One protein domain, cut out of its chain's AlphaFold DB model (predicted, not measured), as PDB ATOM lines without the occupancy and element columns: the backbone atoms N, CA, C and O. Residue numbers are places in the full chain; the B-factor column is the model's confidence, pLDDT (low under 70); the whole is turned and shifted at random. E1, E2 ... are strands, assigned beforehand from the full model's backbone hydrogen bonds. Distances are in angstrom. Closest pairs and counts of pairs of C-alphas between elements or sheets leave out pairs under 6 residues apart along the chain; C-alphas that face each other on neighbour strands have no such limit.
ATOM      1  N   LEU A  26     190.059 203.227 221.559       82.31
ATOM      2  CA  LEU A  26     189.689 204.346 222.419       82.31
ATOM      3  C   LEU A  26     188.181 204.371 222.698       82.31
ATOM      4  O   LEU A  26     187.343 204.434 221.798       82.31
ATOM      5  N   GLN A  27     187.818 204.413 223.978       84.94
ATOM      6  CA  GLN A  27     186.475 204.749 224.423       84.94
ATOM      7  C   GLN A  27     186.354 206.271 224.615       84.94
ATOM      8  O   GLN A  27     186.935 206.812 225.562       84.94
ATOM      9  N   PRO A  28     185.580 206.985 223.779       88.94
ATOM     10  CA  PRO A  28     185.291 208.400 223.990       88.94
ATOM     11  C   PRO A  28     184.463 208.608 225.256       88.94
ATOM     12  O   PRO A  28     183.459 207.932 225.488       88.94
ATOM     13  N   ASN A  29     184.831 209.607 226.047       89.31
ATOM     14  CA  ASN A  29     184.065 210.032 227.206       89.31
ATOM     15  C   ASN A  29     183.654 211.500 227.070       89.31
ATOM     16  O   ASN A  29     184.381 212.335 226.530       89.31
ATOM     17  N   VAL A  30     182.446 211.798 227.542       92.94
ATOM     18  CA  VAL A  30     181.896 213.151 227.600       92.94
ATOM     19  C   VAL A  30     181.350 213.373 229.000       92.94
ATOM     20  O   VAL A  30     180.659 212.519 229.554       92.94
ATOM     21  N   THR A  31     181.664 214.520 229.588       94.31
ATOM     22  CA  THR A  31     181.083 214.969 230.852       94.31
ATOM     23  C   THR A  31     180.556 216.386 230.693       94.31
ATOM     24  O   THR A  31     181.276 217.293 230.277       94.31
ATOM     25  N   LEU A  32     179.292 216.566 231.048       94.94
ATOM     26  CA  LEU A  32     178.561 217.815 231.024       94.94
ATOM     27  C   LEU A  32     178.341 218.306 232.454       94.94
ATOM     28  O   LEU A  32     177.950 217.553 233.346       94.94
ATOM     29  N   THR A  33     178.562 219.597 232.669       93.75
ATOM     30  CA  THR A  33     178.220 220.289 233.918       93.75
ATOM     31  C   THR A  33     177.685 221.678 233.601       93.75
ATOM     32  O   THR A  33     177.955 222.217 232.530       93.75
ATOM     33  N   MET A  34     176.944 222.275 234.532       93.38
ATOM     34  CA  MET A  34     176.552 223.680 234.449       93.38
ATOM     35  C   MET A  34     177.030 224.423 235.691       93.38
ATOM     36  O   MET A  34     176.899 223.931 236.815       93.38
ATOM     37  N   ASP A  35     177.628 225.592 235.471       88.44
ATOM     38  CA  ASP A  35     178.029 226.492 236.547       88.44
ATOM     39  C   ASP A  35     176.864 227.369 237.040       88.44
ATOM     40  O   ASP A  35     175.827 227.490 236.393       88.44
ATOM     41  N   ALA A  36     177.051 228.031 238.186       85.25
ATOM     42  CA  ALA A  36     176.034 228.902 238.783       85.25
ATOM     43  C   ALA A  36     175.683 230.146 237.938       85.25
ATOM     44  O   ALA A  36     174.725 230.849 238.253       85.25
ATOM     45  N   VAL A  37     176.459 230.439 236.891       85.31
ATOM     46  CA  VAL A  37     176.293 231.598 236.000       85.31
ATOM     47  C   VAL A  37     175.663 231.186 234.653       85.31
ATOM     48  O   VAL A  37     175.602 232.005 233.728       85.31
ATOM     49  N   GLY A  38     175.199 229.932 234.537       86.81
ATOM     50  CA  GLY A  38     174.486 229.386 233.379       86.81
ATOM     51  C   GLY A  38     175.378 228.901 232.231       86.81
ATOM     52  O   GLY A  38     174.889 228.664 231.129       86.81
ATOM     53  N   SER A  39     176.692 228.761 232.437       92.62
ATOM     54  CA  SER A  39     177.580 228.242 231.387       92.62
ATOM     55  C   SER A  39     177.642 226.721 231.442       92.62
ATOM     56  O   SER A  39     177.942 226.138 232.488       92.62
ATOM     57  N   VAL A  40     177.416 226.080 230.295       94.19
ATOM     58  CA  VAL A  40     177.618 224.642 230.122       94.19
ATOM     59  C   VAL A  40     179.108 224.397 229.937       94.19
ATOM     60  O   VAL A  40     179.741 224.987 229.057       94.19
ATOM     61  N   ARG A  41     179.678 223.524 230.764       94.94
ATOM     62  CA  ARG A  41     181.032 223.008 230.595       94.94
ATOM     63  C   ARG A  41     180.964 221.590 230.037       94.94
ATOM     64  O   ARG A  41     180.357 220.718 230.655       94.94
ATOM     65  N   MET A  42     181.601 221.384 228.891       95.06
ATOM     66  CA  MET A  42     181.686 220.116 228.169       95.06
ATOM     67  C   MET A  42     183.139 219.658 228.175       95.06
ATOM     68  O   MET A  42     183.996 220.300 227.566       95.06
ATOM     69  N   ARG A  43     183.418 218.563 228.882       95.56
ATOM     70  CA  ARG A  43     184.725 217.906 228.879       95.56
ATOM     71  C   ARG A  43     184.651 216.672 228.008       95.56
ATOM     72  O   ARG A  43     183.824 215.804 228.273       95.56
ATOM     73  N   CYS A  44     185.509 216.610 227.003       94.75
ATOM     74  CA  CYS A  44     185.531 215.512 226.056       94.75
ATOM     75  C   CYS A  44     186.937 214.919 225.991       94.75
ATOM     76  O   CYS A  44     187.936 215.638 225.851       94.75
ATOM     77  N   GLY A  45     187.015 213.603 226.122       93.06
ATOM     78  CA  GLY A  45     188.264 212.867 226.184       93.06
ATOM     79  C   GLY A  45     188.126 211.437 225.689       93.06
ATOM     80  O   GLY A  45     187.124 211.060 225.082       93.06
ATOM     81  N   VAL A  46     189.156 210.643 225.931       91.31
ATOM     82  CA  VAL A  46     189.205 209.221 225.592       91.31
ATOM     83  C   VAL A  46     189.887 208.437 226.710       91.31
ATOM     84  O   VAL A  46     190.682 208.999 227.468       91.31
ATOM     85  N   ALA A  47     189.570 207.152 226.817       89.56
ATOM     86  CA  ALA A  47     190.250 206.181 227.669       89.56
ATOM     87  C   ALA A  47     190.463 204.874 226.882       89.56
ATOM     88  O   ALA A  47     189.624 204.561 226.038       89.56
ATOM     89  N   PRO A  48     191.538 204.108 227.114       85.38
ATOM     90  CA  PRO A  48     191.752 202.847 226.423       85.38
ATOM     91  C   PRO A  48     190.767 201.779 226.906       85.38
ATOM     92  O   PRO A  48     190.397 201.732 228.084       85.38
ATOM     93  N   VAL A  49     190.363 200.900 225.991       80.06
ATOM     94  CA  VAL A  49     189.560 199.710 226.287       80.06
ATOM     95  C   VAL A  49     190.486 198.518 226.503       80.06
ATOM     96  O   VAL A  49     191.386 198.267 225.714       80.06
ATOM     97  N   GLY A  50     190.238 197.744 227.559       70.69
ATOM     98  CA  GLY A  50     190.974 196.506 227.811       70.69
ATOM     99  C   GLY A  50     192.321 196.693 228.530       70.69
ATOM    100  O   GLY A  50     192.723 197.807 228.872       70.69
ATOM    101  N   PRO A  51     193.010 195.581 228.839       75.56
ATOM    102  CA  PRO A  51     194.166 195.576 229.734       75.56
ATOM    103  C   PRO A  51     195.477 196.039 229.081       75.56
ATOM    104  O   PRO A  51     196.474 196.162 229.786       75.56
ATOM    105  N   ALA A  52     195.503 196.260 227.763       76.25
ATOM    106  CA  ALA A  52     196.717 196.590 227.015       76.25
ATOM    107  C   ALA A  52     197.004 198.102 226.919       76.25
ATOM    108  O   ALA A  52     198.112 198.483 226.550       76.25
ATOM    109  N   GLY A  53     196.044 198.965 227.276       82.69
ATOM    110  CA  GLY A  53     196.168 200.405 227.049       82.69
ATOM    111  C   GLY A  53     195.894 200.764 225.585       82.69
ATOM    112  O   GLY A  53     195.160 200.057 224.897       82.69
ATOM    113  N   TYR A  54     196.453 201.879 225.114       84.06
ATOM    114  CA  TYR A  54     196.372 202.294 223.709       84.06
ATOM    115  C   TYR A  54     197.688 202.921 223.264       84.06
ATOM    116  O   TYR A  54     198.224 203.775 223.966       84.06
ATOM    117  N   THR A  55     198.204 202.536 222.097       83.38
ATOM    118  CA  THR A  55     199.333 203.210 221.443       83.38
ATOM    119  C   THR A  55     199.076 203.266 219.943       83.38
ATOM    120  O   THR A  55     199.131 202.247 219.269       83.38
ATOM    121  N   GLY A  56     198.808 204.454 219.407       83.75
ATOM    122  CA  GLY A  56     198.451 204.609 218.000       83.75
ATOM    123  C   GLY A  56     198.139 206.054 217.612       83.75
ATOM    124  O   GLY A  56     198.160 206.950 218.464       83.75
ATOM    125  N   PRO A  57     197.900 206.328 216.321       81.75
ATOM    126  CA  PRO A  57     197.379 207.615 215.880       81.75
ATOM    127  C   PRO A  57     195.913 207.781 216.311       81.75
ATOM    128  O   PRO A  57     195.094 206.921 216.028       81.75
ATOM    129  N   ALA A  58     195.574 208.905 216.943       82.19
ATOM    130  CA  ALA A  58     194.206 209.237 217.335       82.19
ATOM    131  C   ALA A  58     193.660 210.409 216.503       82.19
ATOM    132  O   ALA A  58     194.218 211.512 216.548       82.19
ATOM    133  N   GLU A  59     192.546 210.179 215.799       87.50
ATOM    134  CA  GLU A  59     191.837 211.165 214.965       87.50
ATOM    135  C   GLU A  59     190.492 211.588 215.585       87.50
ATOM    136  O   GLU A  59     189.399 211.181 215.189       87.50
ATOM    137  N   LEU A  60     190.548 212.433 216.610       89.00
ATOM    138  CA  LEU A  60     189.368 212.813 217.383       89.00
ATOM    139  C   LEU A  60     188.619 213.969 216.728       89.00
ATOM    140  O   LEU A  60     189.184 215.025 216.450       89.00
ATOM    141  N   HIS A  61     187.318 213.784 216.567       90.62
ATOM    142  CA  HIS A  61     186.378 214.722 215.986       90.62
ATOM    143  C   HIS A  61     185.279 215.036 217.003       90.62
ATOM    144  O   HIS A  61     184.644 214.151 217.574       90.62
ATOM    145  N   GLY A  62     185.048 216.320 217.235       90.69
ATOM    146  CA  GLY A  62     183.987 216.827 218.085       90.69
ATOM    147  C   GLY A  62     183.089 217.770 217.315       90.69
ATOM    148  O   GLY A  62     183.595 218.633 216.598       90.69
ATOM    149  N   SER A  63     181.776 217.658 217.489       91.94
ATOM    150  CA  SER A  63     180.846 218.656 216.969       91.94
ATOM    151  C   SER A  63     179.757 218.997 217.973       91.94
ATOM    152  O   SER A  63     179.220 218.115 218.630       91.94
ATOM    153  N   LEU A  64     179.433 220.280 218.100       95.00
ATOM    154  CA  LEU A  64     178.342 220.785 218.928       95.00
ATOM    155  C   LEU A  64     177.456 221.687 218.078       95.00
ATOM    156  O   LEU A  64     177.952 222.624 217.451       95.00
ATOM    157  N   GLY A  65     176.149 221.457 218.099       92.25
ATOM    158  CA  GLY A  65     175.194 222.343 217.443       92.25
ATOM    159  C   GLY A  65     173.790 222.247 218.037       92.25
ATOM    160  O   GLY A  65     173.472 221.260 218.702       92.25
ATOM    161  N   PRO A  66     172.955 223.279 217.836       92.31
ATOM    162  CA  PRO A  66     171.538 223.249 218.166       92.31
ATOM    163  C   PRO A  66     170.780 222.324 217.210       92.31
ATOM    164  O   PRO A  66     171.084 222.256 216.016       92.31
ATOM    165  N   GLU A  67     169.747 221.665 217.718       82.38
ATOM    166  CA  GLU A  67     168.821 220.887 216.899       82.38
ATOM    167  C   GLU A  67     168.098 221.814 215.901       82.38
ATOM    168  O   GLU A  67     167.477 222.803 216.287       82.38
ATOM    169  N   GLY A  68     168.248 221.547 214.598       73.94
ATOM    170  CA  GLY A  68     167.650 222.353 213.523       73.94
ATOM    171  C   GLY A  68     168.245 223.757 213.310       73.94
ATOM    172  O   GLY A  68     167.692 224.527 212.525       73.94
ATOM    173  N   GLY A  69     169.344 224.127 213.982       76.94
ATOM    174  CA  GLY A  69     169.944 225.460 213.832       76.94
ATOM    175  C   GLY A  69     171.086 225.546 212.811       76.94
ATOM    176  O   GLY A  69     171.562 224.554 212.269       76.94
ATOM    177  N   SER A  70     171.525 226.779 212.537       79.94
ATOM    178  CA  SER A  70     172.426 227.120 211.423       79.94
ATOM    179  C   SER A  70     173.919 227.157 211.766       79.94
ATOM    180  O   SER A  70     174.735 227.459 210.896       79.94
ATOM    181  N   TRP A  71     174.294 226.888 213.019       90.06
ATOM    182  CA  TRP A  71     175.687 226.949 213.464       90.06
ATOM    183  C   TRP A  71     176.164 225.615 214.027       90.06
ATOM    184  O   TRP A  71     175.387 224.829 214.565       90.06
ATOM    185  N   ARG A  72     177.472 225.375 213.927       90.81
ATOM    186  CA  ARG A  72     178.141 224.214 214.514       90.81
ATOM    187  C   ARG A  72     179.535 224.615 214.983       90.81
ATOM    188  O   ARG A  72     180.256 225.298 214.263       90.81
ATOM    189  N   ILE A  73     179.903 224.194 216.185       90.94
ATOM    190  CA  ILE A  73     181.274 224.250 216.694       90.94
ATOM    191  C   ILE A  73     181.907 222.900 216.390       90.94
ATOM    192  O   ILE A  73     181.298 221.870 216.663       90.94
ATOM    193  N   VAL A  74     183.109 222.905 215.818       91.00
ATOM    194  CA  VAL A  74     183.843 221.688 215.457       91.00
ATOM    195  C   VAL A  74     185.234 221.746 216.079       91.00
ATOM    196  O   VAL A  74     185.862 222.804 216.090       91.00
ATOM    197  N   ALA A  75     185.714 220.616 216.589       89.81
ATOM    198  CA  ALA A  75     187.114 220.422 216.945       89.81
ATOM    199  C   ALA A  75     187.640 219.134 216.322       89.81
ATOM    200  O   ALA A  75     186.958 218.113 216.348       89.81
ATOM    201  N   THR A  76     188.865 219.190 215.814       90.62
ATOM    202  CA  THR A  76     189.550 218.046 215.215       90.62
ATOM    203  C   THR A  76     190.956 217.958 215.788       90.62
ATOM    204  O   THR A  76     191.659 218.966 215.871       90.62
ATOM    205  N   PHE A  77     191.367 216.758 216.177       88.75
ATOM    206  CA  PHE A  77     192.697 216.454 216.685       88.75
ATOM    207  C   PHE A  77     193.238 215.248 215.928       88.75
ATOM    208  O   PHE A  77     192.578 214.220 215.889       88.75
ATOM    209  N   ALA A  78     194.445 215.361 215.383       88.12
ATOM    210  CA  ALA A  78     195.187 214.244 214.812       88.12
ATOM    211  C   ALA A  78     196.534 214.177 215.535       88.12
ATOM    212  O   ALA A  78     197.410 215.011 215.294       88.12
ATOM    213  N   VAL A  79     196.665 213.265 216.499       85.38
ATOM    214  CA  VAL A  79     197.858 213.184 217.355       85.38
ATOM    215  C   VAL A  79     198.305 211.740 217.573       85.38
ATOM    216  O   VAL A  79     197.458 210.863 217.721       85.38
ATOM    217  N   PRO A  80     199.617 211.466 217.668       87.94
ATOM    218  CA  PRO A  80     200.076 210.208 218.235       87.94
ATOM    219  C   PRO A  80     199.684 210.159 219.717       87.94
ATOM    220  O   PRO A  80     199.954 211.095 220.477       87.94
ATOM    221  N   LEU A  81     199.034 209.075 220.130       87.25
ATOM    222  CA  LEU A  81     198.491 208.906 221.468       87.25
ATOM    223  C   LEU A  81     199.002 207.605 222.089       87.25
ATOM    224  O   LEU A  81     198.932 206.542 221.484       87.25
ATOM    225  N   SER A  82     199.492 207.713 223.322       89.75
ATOM    226  CA  SER A  82     199.851 206.592 224.186       89.75
ATOM    227  C   SER A  82     199.129 206.787 225.517       89.75
ATOM    228  O   SER A  82     199.256 207.869 226.106       89.75
ATOM    229  N   LEU A  83     198.357 205.785 225.939       89.25
ATOM    230  CA  LEU A  83     197.600 205.744 227.191       89.25
ATOM    231  C   LEU A  83     197.841 204.416 227.909       89.25
ATOM    232  O   LEU A  83     197.667 203.350 227.311       89.25
ATOM    233  N   ASP A  84     198.170 204.489 229.194       88.75
ATOM    234  CA  ASP A  84     198.253 203.307 230.052       88.75
ATOM    235  C   ASP A  84     196.854 202.711 230.315       88.75
ATOM    236  O   ASP A  84     195.849 203.432 230.257       88.75
ATOM    237  N   PRO A  85     196.734 201.408 230.644       82.50
ATOM    238  CA  PRO A  85     195.454 200.800 231.000       82.50
ATOM    239  C   PRO A  85     194.726 201.590 232.100       82.50
ATOM    240  O   PRO A  85     195.235 201.766 233.207       82.50
ATOM    241  N   GLY A  86     193.513 202.062 231.798       79.94
ATOM    242  CA  GLY A  86     192.699 202.873 232.711       79.94
ATOM    243  C   GLY A  86     193.022 204.377 232.747       79.94
ATOM    244  O   GLY A  86     192.326 205.113 233.448       79.94
ATOM    245  N   GLU A  87     194.018 204.866 231.999       89.25
ATOM    246  CA  GLU A  87     194.303 206.302 231.862       89.25
ATOM    247  C   GLU A  87     193.227 206.994 231.008       89.25
ATOM    248  O   GLU A  87     192.918 206.561 229.904       89.25
ATOM    249  N   ALA A  88     192.676 208.120 231.471       87.69
ATOM    250  CA  ALA A  88     191.773 208.947 230.670       87.69
ATOM    251  C   ALA A  88     192.425 210.291 230.321       87.69
ATOM    252  O   ALA A  88     192.879 211.019 231.209       87.69
ATOM    253  N   ARG A  89     192.397 210.674 229.041       92.56
ATOM    254  CA  ARG A  89     192.929 211.955 228.556       92.56
ATOM    255  C   ARG A  89     191.818 212.845 228.026       92.56
ATOM    256  O   ARG A  89     191.053 212.442 227.159       92.56
ATOM    257  N   ASN A  90     191.747 214.073 228.539       92.31
ATOM    258  CA  ASN A  90     190.840 215.102 228.026       92.31
ATOM    259  C   ASN A  90     191.526 215.905 226.920       92.31
ATOM    260  O   ASN A  90     192.696 216.258 227.054       92.31
ATOM    261  N   PHE A  91     190.772 216.239 225.880       92.62
ATOM    262  CA  PHE A  91     191.233 217.033 224.737       92.62
ATOM    263  C   PHE A  91     190.459 218.341 224.611       92.62
ATOM    264  O   PHE A  91     191.016 219.368 224.231       92.62
ATOM    265  N   VAL A  92     189.175 218.303 224.962       92.69
ATOM    266  CA  VAL A  92     188.283 219.456 224.919       92.69
ATOM    267  C   VAL A  92     187.776 219.751 226.322       92.69
ATOM    268  O   VAL A  92     187.342 218.855 227.043       92.69
ATOM    269  N   ASP A  93     187.814 221.027 226.689       93.75
ATOM    270  CA  ASP A  93     187.176 221.572 227.885       93.75
ATOM    271  C   ASP A  93     186.517 222.902 227.512       93.75
ATOM    272  O   ASP A  93     187.076 223.988 227.690       93.75
ATOM    273  N   TRP A  94     185.352 222.812 226.877       92.81
ATOM    274  CA  TRP A  94     184.602 223.984 226.445       92.81
ATOM    275  C   TRP A  94     183.744 224.511 227.577       92.81
ATOM    276  O   TRP A  94     183.049 223.745 228.235       92.81
ATOM    277  N   ARG A  95     183.718 225.834 227.743       93.50
ATOM    278  CA  ARG A  95     182.795 226.524 228.644       93.50
ATOM    279  C   ARG A  95     182.030 227.576 227.859       93.50
ATOM    280  O   ARG A  95     182.603 228.585 227.461       93.50
ATOM    281  N   ILE A  96     180.752 227.313 227.606       93.25
ATOM    282  CA  ILE A  96     179.938 228.098 226.675       93.25
ATOM    283  C   ILE A  96     178.611 228.444 227.343       93.25
ATOM    284  O   ILE A  96     177.955 227.588 227.937       93.25
ATOM    285  N   ARG A  97     178.192 229.705 227.226       92.12
ATOM    286  CA  ARG A  97     176.824 230.105 227.552       92.12
ATOM    287  C   ARG A  97     175.949 229.863 226.328       92.12
ATOM    288  O   ARG A  97     176.031 230.605 225.351       92.12
ATOM    289  N   LEU A  98     175.144 228.811 226.385       92.56
ATOM    290  CA  LEU A  98     174.211 228.457 225.323       92.56
ATOM    291  C   LEU A  98     172.848 229.128 225.576       92.56
ATOM    292  O   LEU A  98     172.429 229.247 226.733       92.56
ATOM    293  N   PRO A  99     172.154 229.591 224.522       91.50
ATOM    294  CA  PRO A  99     170.740 229.939 224.609       91.50
ATOM    295  C   PRO A  99     169.884 228.770 225.116       91.50
ATOM    296  O   PRO A  99     170.333 227.627 225.178       91.50
ATOM    297  N   ALA A 100     168.631 229.050 225.474       91.94
ATOM    298  CA  ALA A 100     167.686 227.973 225.741       91.94
ATOM    299  C   ALA A 100     167.398 227.193 224.445       91.94
ATOM    300  O   ALA A 100     167.200 227.803 223.392       91.94
ATOM    301  N   GLY A 101     167.377 225.864 224.523       90.62
ATOM    302  CA  GLY A 101     167.197 224.987 223.366       90.62
ATOM    303  C   GLY A 101     167.785 223.593 223.573       90.62
ATOM    304  O   GLY A 101     168.352 223.304 224.628       90.62
ATOM    305  N   THR A 102     167.645 222.745 222.554       89.81
ATOM    306  CA  THR A 102     168.216 221.391 222.502       89.81
ATOM    307  C   THR A 102     169.461 221.379 221.625       89.81
ATOM    308  O   THR A 102     169.510 222.035 220.582       89.81
ATOM    309  N   TYR A 103     170.474 220.643 222.066       93.06
ATOM    310  CA  TYR A 103     171.796 220.575 221.470       93.06
ATOM    311  C   TYR A 103     172.255 219.127 221.359       93.06
ATOM    312  O   TYR A 103     172.013 218.324 222.262       93.06
ATOM    313  N   THR A 104     172.996 218.834 220.296       90.31
ATOM    314  CA  THR A 104     173.696 217.560 220.121       90.31
ATOM    315  C   THR A 104     175.195 217.812 220.155       90.31
ATOM    316  O   THR A 104     175.709 218.653 219.411       90.31
ATOM    317  N   LEU A 105     175.885 217.093 221.039       93.00
ATOM    318  CA  LEU A 105     177.340 217.029 221.112       93.00
ATOM    319  C   LEU A 105     177.795 215.633 220.692       93.00
ATOM    320  O   LEU A 105     177.425 214.648 221.329       93.00
ATOM    321  N   THR A 106     178.641 215.566 219.673       90.56
ATOM    322  CA  THR A 106     179.373 214.364 219.278       90.56
ATOM    323  C   THR A 106     180.843 214.519 219.641       90.56
ATOM    324  O   THR A 106     181.403 215.614 219.545       90.56
ATOM    325  N   TRP A 107     181.478 213.437 220.080       93.31
ATOM    326  CA  TRP A 107     182.902 213.414 220.382       93.31
ATOM    327  C   TRP A 107     183.521 212.039 220.173       93.31
ATOM    328  O   TRP A 107     183.033 211.050 220.718       93.31
ATOM    329  N   GLY A 108     184.656 212.011 219.485       87.62
ATOM    330  CA  GLY A 108     185.588 210.897 219.462       87.62
ATOM    331  C   GLY A 108     186.068 210.567 218.053       87.62
ATOM    332  O   GLY A 108     186.057 211.428 217.185       87.62
ATOM    333  N   GLU A 109     186.537 209.354 217.826       78.44
ATOM    334  CA  GLU A 109     187.102 208.913 216.551       78.44
ATOM    335  C   GLU A 109     185.985 208.249 215.702       78.44
ATOM    336  O   GLU A 109     185.311 207.337 216.197       78.44
ATOM    337  N   PRO A 110     185.705 208.709 214.467       64.25
ATOM    338  CA  PRO A 110     184.629 208.170 213.624       64.25
ATOM    339  C   PRO A 110     184.668 206.653 213.364       64.25
ATOM    340  O   PRO A 110     183.615 206.058 213.141       64.25
ATOM    341  N   CYS A 111     185.841 206.027 213.403       61.50
ATOM    342  CA  CYS A 111     186.125 204.611 213.161       61.50
ATOM    343  C   CYS A 111     186.270 203.749 214.435       61.50
ATOM    344  O   CYS A 111     185.770 202.625 214.469       61.50
ATOM    345  N   GLU A 112     186.864 204.262 215.511       63.16
ATOM    346  CA  GLU A 112     187.098 203.559 216.774       63.16
ATOM    347  C   GLU A 112     185.982 203.834 217.792       63.16
ATOM    348  O   GLU A 112     185.608 202.977 218.604       63.16
ATOM    349  N   GLY A 113     185.397 205.035 217.766       65.56
ATOM    350  CA  GLY A 113     184.962 205.639 219.018       65.56
ATOM    351  C   GLY A 113     184.193 206.950 218.981       65.56
ATOM    352  O   GLY A 113     184.811 207.909 219.393       65.56
ATOM    353  N   THR A 114     182.883 207.044 218.703       71.50
ATOM    354  CA  THR A 114     182.086 208.268 218.997       71.50
ATOM    355  C   THR A 114     181.104 208.125 220.172       71.50
ATOM    356  O   THR A 114     180.439 207.101 220.347       71.50
ATOM    357  N   THR A 115     181.029 209.167 220.997       82.19
ATOM    358  CA  THR A 115     180.010 209.402 222.023       82.19
ATOM    359  C   THR A 115     179.134 210.551 221.552       82.19
ATOM    360  O   THR A 115     179.642 211.630 221.254       82.19
ATOM    361  N   GLU A 116     177.823 210.326 221.515       86.31
ATOM    362  CA  GLU A 116     176.828 211.358 221.238       86.31
ATOM    363  C   GLU A 116     175.964 211.598 222.476       86.31
ATOM    364  O   GLU A 116     175.555 210.659 223.169       86.31
ATOM    365  N   VAL A 117     175.697 212.867 222.760       86.62
ATOM    366  CA  VAL A 117     174.767 213.285 223.800       86.62
ATOM    367  C   VAL A 117     173.861 214.389 223.283       86.62
ATOM    368  O   VAL A 117     174.322 215.447 222.852       86.62
ATOM    369  N   THR A 118     172.559 214.151 223.399       88.25
ATOM    370  CA  THR A 118     171.535 215.189 223.299       88.25
ATOM    371  C   THR A 118     171.275 215.758 224.687       88.25
ATOM    372  O   THR A 118     171.037 215.012 225.641       88.25
ATOM    373  N   PHE A 119     171.335 217.078 224.815       91.75
ATOM    374  CA  PHE A 119     171.039 217.790 226.053       91.75
ATOM    375  C   PHE A 119     170.279 219.082 225.764       91.75
ATOM    376  O   PHE A 119     170.339 219.615 224.657       91.75
ATOM    377  N   SER A 120     169.602 219.622 226.769       91.94
ATOM    378  CA  SER A 120     168.877 220.886 226.650       91.94
ATOM    379  C   SER A 120     169.324 221.886 227.709       91.94
ATOM    380  O   SER A 120     169.682 221.520 228.830       91.94
ATOM    381  N   VAL A 121     169.276 223.168 227.356       93.94
ATOM    382  CA  VAL A 121     169.383 224.288 228.296       93.94
ATOM    383  C   VAL A 121     168.003 224.920 228.417       93.94
ATOM    384  O   VAL A 121     167.395 225.284 227.413       93.94
ATOM    385  N   ALA A 122     167.497 225.044 229.640       91.31
ATOM    386  CA  ALA A 122     166.178 225.607 229.930       91.31
ATOM    387  C   ALA A 122     166.232 226.509 231.170       91.31
ATOM    388  O   ALA A 122     167.258 226.563 231.842       91.31
ATOM    389  N   ALA A 123     165.147 227.225 231.469       88.69
ATOM    390  CA  ALA A 123     164.982 227.932 232.738       88.69
ATOM    391  C   ALA A 123     164.127 227.094 233.703       88.69
ATOM    392  O   ALA A 123     163.132 226.508 233.280       88.69
ATOM    393  N   ASP A 124     164.509 227.039 234.980       83.00
ATOM    394  CA  ASP A 124     163.665 226.485 236.042       83.00
ATOM    395  C   ASP A 124     162.527 227.452 236.429       83.00
ATOM    396  O   ASP A 124     162.445 228.578 235.932       83.00
ATOM    397  N   GLU A 125     161.647 227.033 237.344       79.38
ATOM    398  CA  GLU A 125     160.530 227.860 237.837       79.38
ATOM    399  C   GLU A 125     160.984 229.186 238.481       79.38
ATOM    400  O   GLU A 125     160.217 230.144 238.540       79.38
ATOM    401  N   ALA A 126     162.239 229.263 238.938       82.31
ATOM    402  CA  ALA A 126     162.847 230.459 239.515       82.31
ATOM    403  C   ALA A 126     163.603 231.315 238.474       82.31
ATOM    404  O   ALA A 126     164.257 232.293 238.842       82.31
ATOM    405  N   GLY A 127     163.536 230.963 237.185       81.81
ATOM    406  CA  GLY A 127     164.195 231.673 236.089       81.81
ATOM    407  C   GLY A 127     165.702 231.414 235.969       81.81
ATOM    408  O   GLY A 127     166.386 232.123 235.228       81.81
ATOM    409  N   ARG A 128     166.249 230.425 236.684       86.62
ATOM    410  CA  ARG A 128     167.670 230.048 236.613       86.62
ATOM    411  C   ARG A 128     167.894 229.083 235.458       86.62
ATOM    412  O   ARG A 128     167.093 228.178 235.252       86.62
ATOM    413  N   GLN A 129     169.003 229.234 234.735       89.88
ATOM    414  CA  GLN A 129     169.363 228.265 233.701       89.88
ATOM    415  C   GLN A 129     169.720 226.908 234.320       89.88
ATOM    416  O   GLN A 129     170.448 226.842 235.312       89.88
ATOM    417  N   VAL A 130     169.207 225.842 233.712       92.69
ATOM    418  CA  VAL A 130     169.453 224.447 234.074       92.69
ATOM    419  C   VAL A 130     169.852 223.637 232.842       92.69
ATOM    420  O   VAL A 130     169.337 223.848 231.742       92.69
ATOM    421  N   LEU A 131     170.780 222.700 233.040       94.25
ATOM    422  CA  LEU A 131     171.188 221.692 232.066       94.25
ATOM    423  C   LEU A 131     170.351 220.430 232.254       94.25
ATOM    424  O   LEU A 131     170.370 219.837 233.329       94.25
ATOM    425  N   ILE A 132     169.690 219.977 231.198       90.88
ATOM    426  CA  ILE A 132     168.919 218.736 231.173       90.88
ATOM    427  C   ILE A 132     169.661 217.743 230.281       90.88
ATOM    428  O   ILE A 132     169.809 217.994 229.088       90.88
ATOM    429  N   ALA A 133     170.166 216.644 230.838       88.50
ATOM    430  CA  ALA A 133     170.937 215.660 230.072       88.50
ATOM    431  C   ALA A 133     170.821 214.246 230.669       88.50
ATOM    432  O   ALA A 133     170.452 214.105 231.842       88.50
ATOM    433  N   PRO A 134     171.141 213.190 229.900       85.38
ATOM    434  CA  PRO A 134     171.141 211.831 230.420       85.38
ATOM    435  C   PRO A 134     172.110 211.679 231.598       85.38
ATOM    436  O   PRO A 134     173.236 212.187 231.556       85.38
ATOM    437  N   LYS A 135     171.678 210.990 232.664       84.81
ATOM    438  CA  LYS A 135     172.396 210.935 233.952       84.81
ATOM    439  C   LYS A 135     173.872 210.554 233.808       84.81
ATOM    440  O   LYS A 135     174.705 211.107 234.519       84.81
ATOM    441  N   ARG A 136     174.207 209.640 232.892       83.31
ATOM    442  CA  ARG A 136     175.589 209.166 232.679       83.31
ATOM    443  C   ARG A 136     176.565 210.254 232.221       83.31
ATOM    444  O   ARG A 136     177.764 210.103 232.417       83.31
ATOM    445  N   PHE A 137     176.064 211.331 231.617       88.38
ATOM    446  CA  PHE A 137     176.890 212.437 231.145       88.38
ATOM    447  C   PHE A 137     177.043 213.541 232.190       88.38
ATOM    448  O   PHE A 137     177.861 214.430 231.990       88.38
ATOM    449  N   ILE A 138     176.295 213.511 233.297       86.50
ATOM    450  CA  ILE A 138     176.322 214.573 234.306       86.50
ATOM    451  C   ILE A 138     177.181 214.150 235.496       86.50
ATOM    452  O   ILE A 138     176.840 213.217 236.221       86.50
ATOM    453  N   SER A 139     178.275 214.876 235.741       84.50
ATOM    454  CA  SER A 139     179.090 214.689 236.946       84.50
ATOM    455  C   SER A 139     179.911 215.943 237.297       84.50
ATOM    456  O   SER A 139     180.714 216.376 236.469       84.50
ATOM    457  N   PRO A 140     179.774 216.524 238.511       85.94
ATOM    458  CA  PRO A 140     178.852 216.127 239.579       85.94
ATOM    459  C   PRO A 140     177.405 216.562 239.293       85.94
ATOM    460  O   PRO A 140     177.168 217.479 238.510       85.94
ATOM    461  N   LEU A 141     176.439 215.940 239.977       83.75
ATOM    462  CA  LEU A 141     175.067 216.452 240.033       83.75
ATOM    463  C   LEU A 141     175.054 217.745 240.856       83.75
ATOM    464  O   LEU A 141     175.497 217.763 242.004       83.75
ATOM    465  N   THR A 142     174.548 218.825 240.271       86.44
ATOM    466  CA  THR A 142     174.423 220.137 240.917       86.44
ATOM    467  C   THR A 142     172.965 220.607 240.896       86.44
ATOM    468  O   THR A 142     172.153 220.067 240.141       86.44
ATOM    469  N   PRO A 143     172.600 221.649 241.668       85.69
ATOM    470  CA  PRO A 143     171.270 222.259 241.583       85.69
ATOM    471  C   PRO A 143     170.921 222.836 240.200       85.69
ATOM    472  O   PRO A 143     169.769 223.175 239.961       85.69
ATOM    473  N   TYR A 144     171.904 222.957 239.302       88.88
ATOM    474  CA  TYR A 144     171.749 223.472 237.939       88.88
ATOM    475  C   TYR A 144     171.687 222.349 236.897       88.88
ATOM    476  O   TYR A 144     171.798 222.604 235.701       88.88
ATOM    477  N   THR A 145     171.552 221.096 237.337       88.31
ATOM    478  CA  THR A 145     171.475 219.927 236.460       88.31
ATOM    479  C   THR A 145     170.234 219.100 236.764       88.31
ATOM    480  O   THR A 145     169.991 218.747 237.917       88.31
ATOM    481  N   ILE A 146     169.487 218.741 235.726       85.94
ATOM    482  CA  ILE A 146     168.358 217.816 235.770       85.94
ATOM    483  C   ILE A 146     168.779 216.569 234.990       85.94
ATOM    484  O   ILE A 146     168.924 216.595 233.768       85.94
ATOM    485  N   ALA A 147     169.011 215.474 235.708       83.25
ATOM    486  CA  ALA A 147     169.329 214.197 235.088       83.25
ATOM    487  C   ALA A 147     168.051 213.557 234.533       83.25
ATOM    488  O   ALA A 147     167.126 213.267 235.292       83.25
ATOM    489  N   VAL A 148     168.015 213.313 233.226       79.25
ATOM    490  CA  VAL A 148     166.960 212.522 232.579       79.25
ATOM    491  C   VAL A 148     167.418 211.079 232.383       79.25
ATOM    492  O   VAL A 148     168.612 210.771 232.460       79.25
ATOM    493  N   ALA A 149     166.461 210.174 232.187       64.31
ATOM    494  CA  ALA A 149     166.765 208.795 231.833       64.31
ATOM    495  C   ALA A 149     167.482 208.749 230.474       64.31
ATOM    496  O   ALA A 149     167.144 209.500 229.559       64.31
ATOM    497  N   ASP A 150     168.475 207.870 230.349       59.25
ATOM    498  CA  ASP A 150     169.143 207.600 229.080       59.25
ATOM    499  C   ASP A 150     168.115 207.061 228.058       59.25
ATOM    500  O   ASP A 150     167.447 206.060 228.318       59.25
ATOM    501  N   HIS A 151     167.966 207.697 226.892       52.84
ATOM    502  CA  HIS A 151     167.273 207.086 225.749       52.84
ATOM    503  C   HIS A 151     168.217 206.116 225.010       52.84
ATOM    504  O   HIS A 151     169.391 206.460 224.851       52.84
ATOM    505  N   PRO A 152     167.740 204.995 224.421       60.44
ATOM    506  CA  PRO A 152     166.525 204.206 224.691       60.44
ATOM    507  C   PRO A 152     166.781 203.057 225.696       60.44
ATOM    508  O   PRO A 152     167.927 202.734 226.001       60.44
TER     509      PRO A 152
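This is residues 26 to 152 of the 380 residues of an uncharacterized protein of Candidatus Bipolaricaulis anaerobius (UniProt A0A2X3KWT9). A twisted six-stranded sheet has a smaller three-stranded sheet, E1 E2 E5, over one face, making a sandwich only partly face to face. In the large sheet the hairpin E3 and E4 bends sharply, and its bent end folds over toward one end of the small sheet. The 127 printed residues have nine named strands, E1 to E9 along the chain, and no named helix: the class is all strand. The large sheet, E4 E3 E6 E7 E8 E9, is mixed and the small one antiparallel; the whole is compact, with a radius of gyration of the C-alphas of 15.3 A, and elongated, spanning 49 by 30 by 29 A.

E6, residues 101 to 109, E7, 113 to 123, and E8, 129 to 134, form a meander, each strand the antiparallel neighbour of the one before; N 105 and O 117 are 2.9 A apart, N 132 and O 120 2.8 A. Edge strand E9, residues 145 to 148, is parallel to E8, with N 146 and O 131 at 2.8 A. E3, residues 54 to 66, is antiparallel to E6, with N 63 and O 106 at 2.9 A. E3 bends by 79 degrees at residue 57 and its hairpin partner E4, residues 73 to 83, by 81 degrees at 80; N 60 and O 77 are 2.8 A apart. In the small sheet, E2, residues 40 to 48, is antiparallel to E1, residues 26 to 34, and E5, residues 89 to 96; N 31 and O 43 are 2.8 A apart, N 42 and O 94 2.8 A. Between the sheets, the closest C-alphas of E1 and E6 are those of Pro 28 and Gly 108, 5.2 A apart.

E1 begins at C-alpha 26, (189.689, 204.346, 222.419), and E9 ends at C-alpha 148, (166.960, 212.522, 232.579). E3 measures 33.0 A and E7 32.9 A from first to last C-alpha.

The farthest C-alphas, Ala 52 and Ala 126, are 49.5 A apart. The printed part has no cut and no long link. pLDDT is under 70 at residues 110 to 113 and 149 to 152.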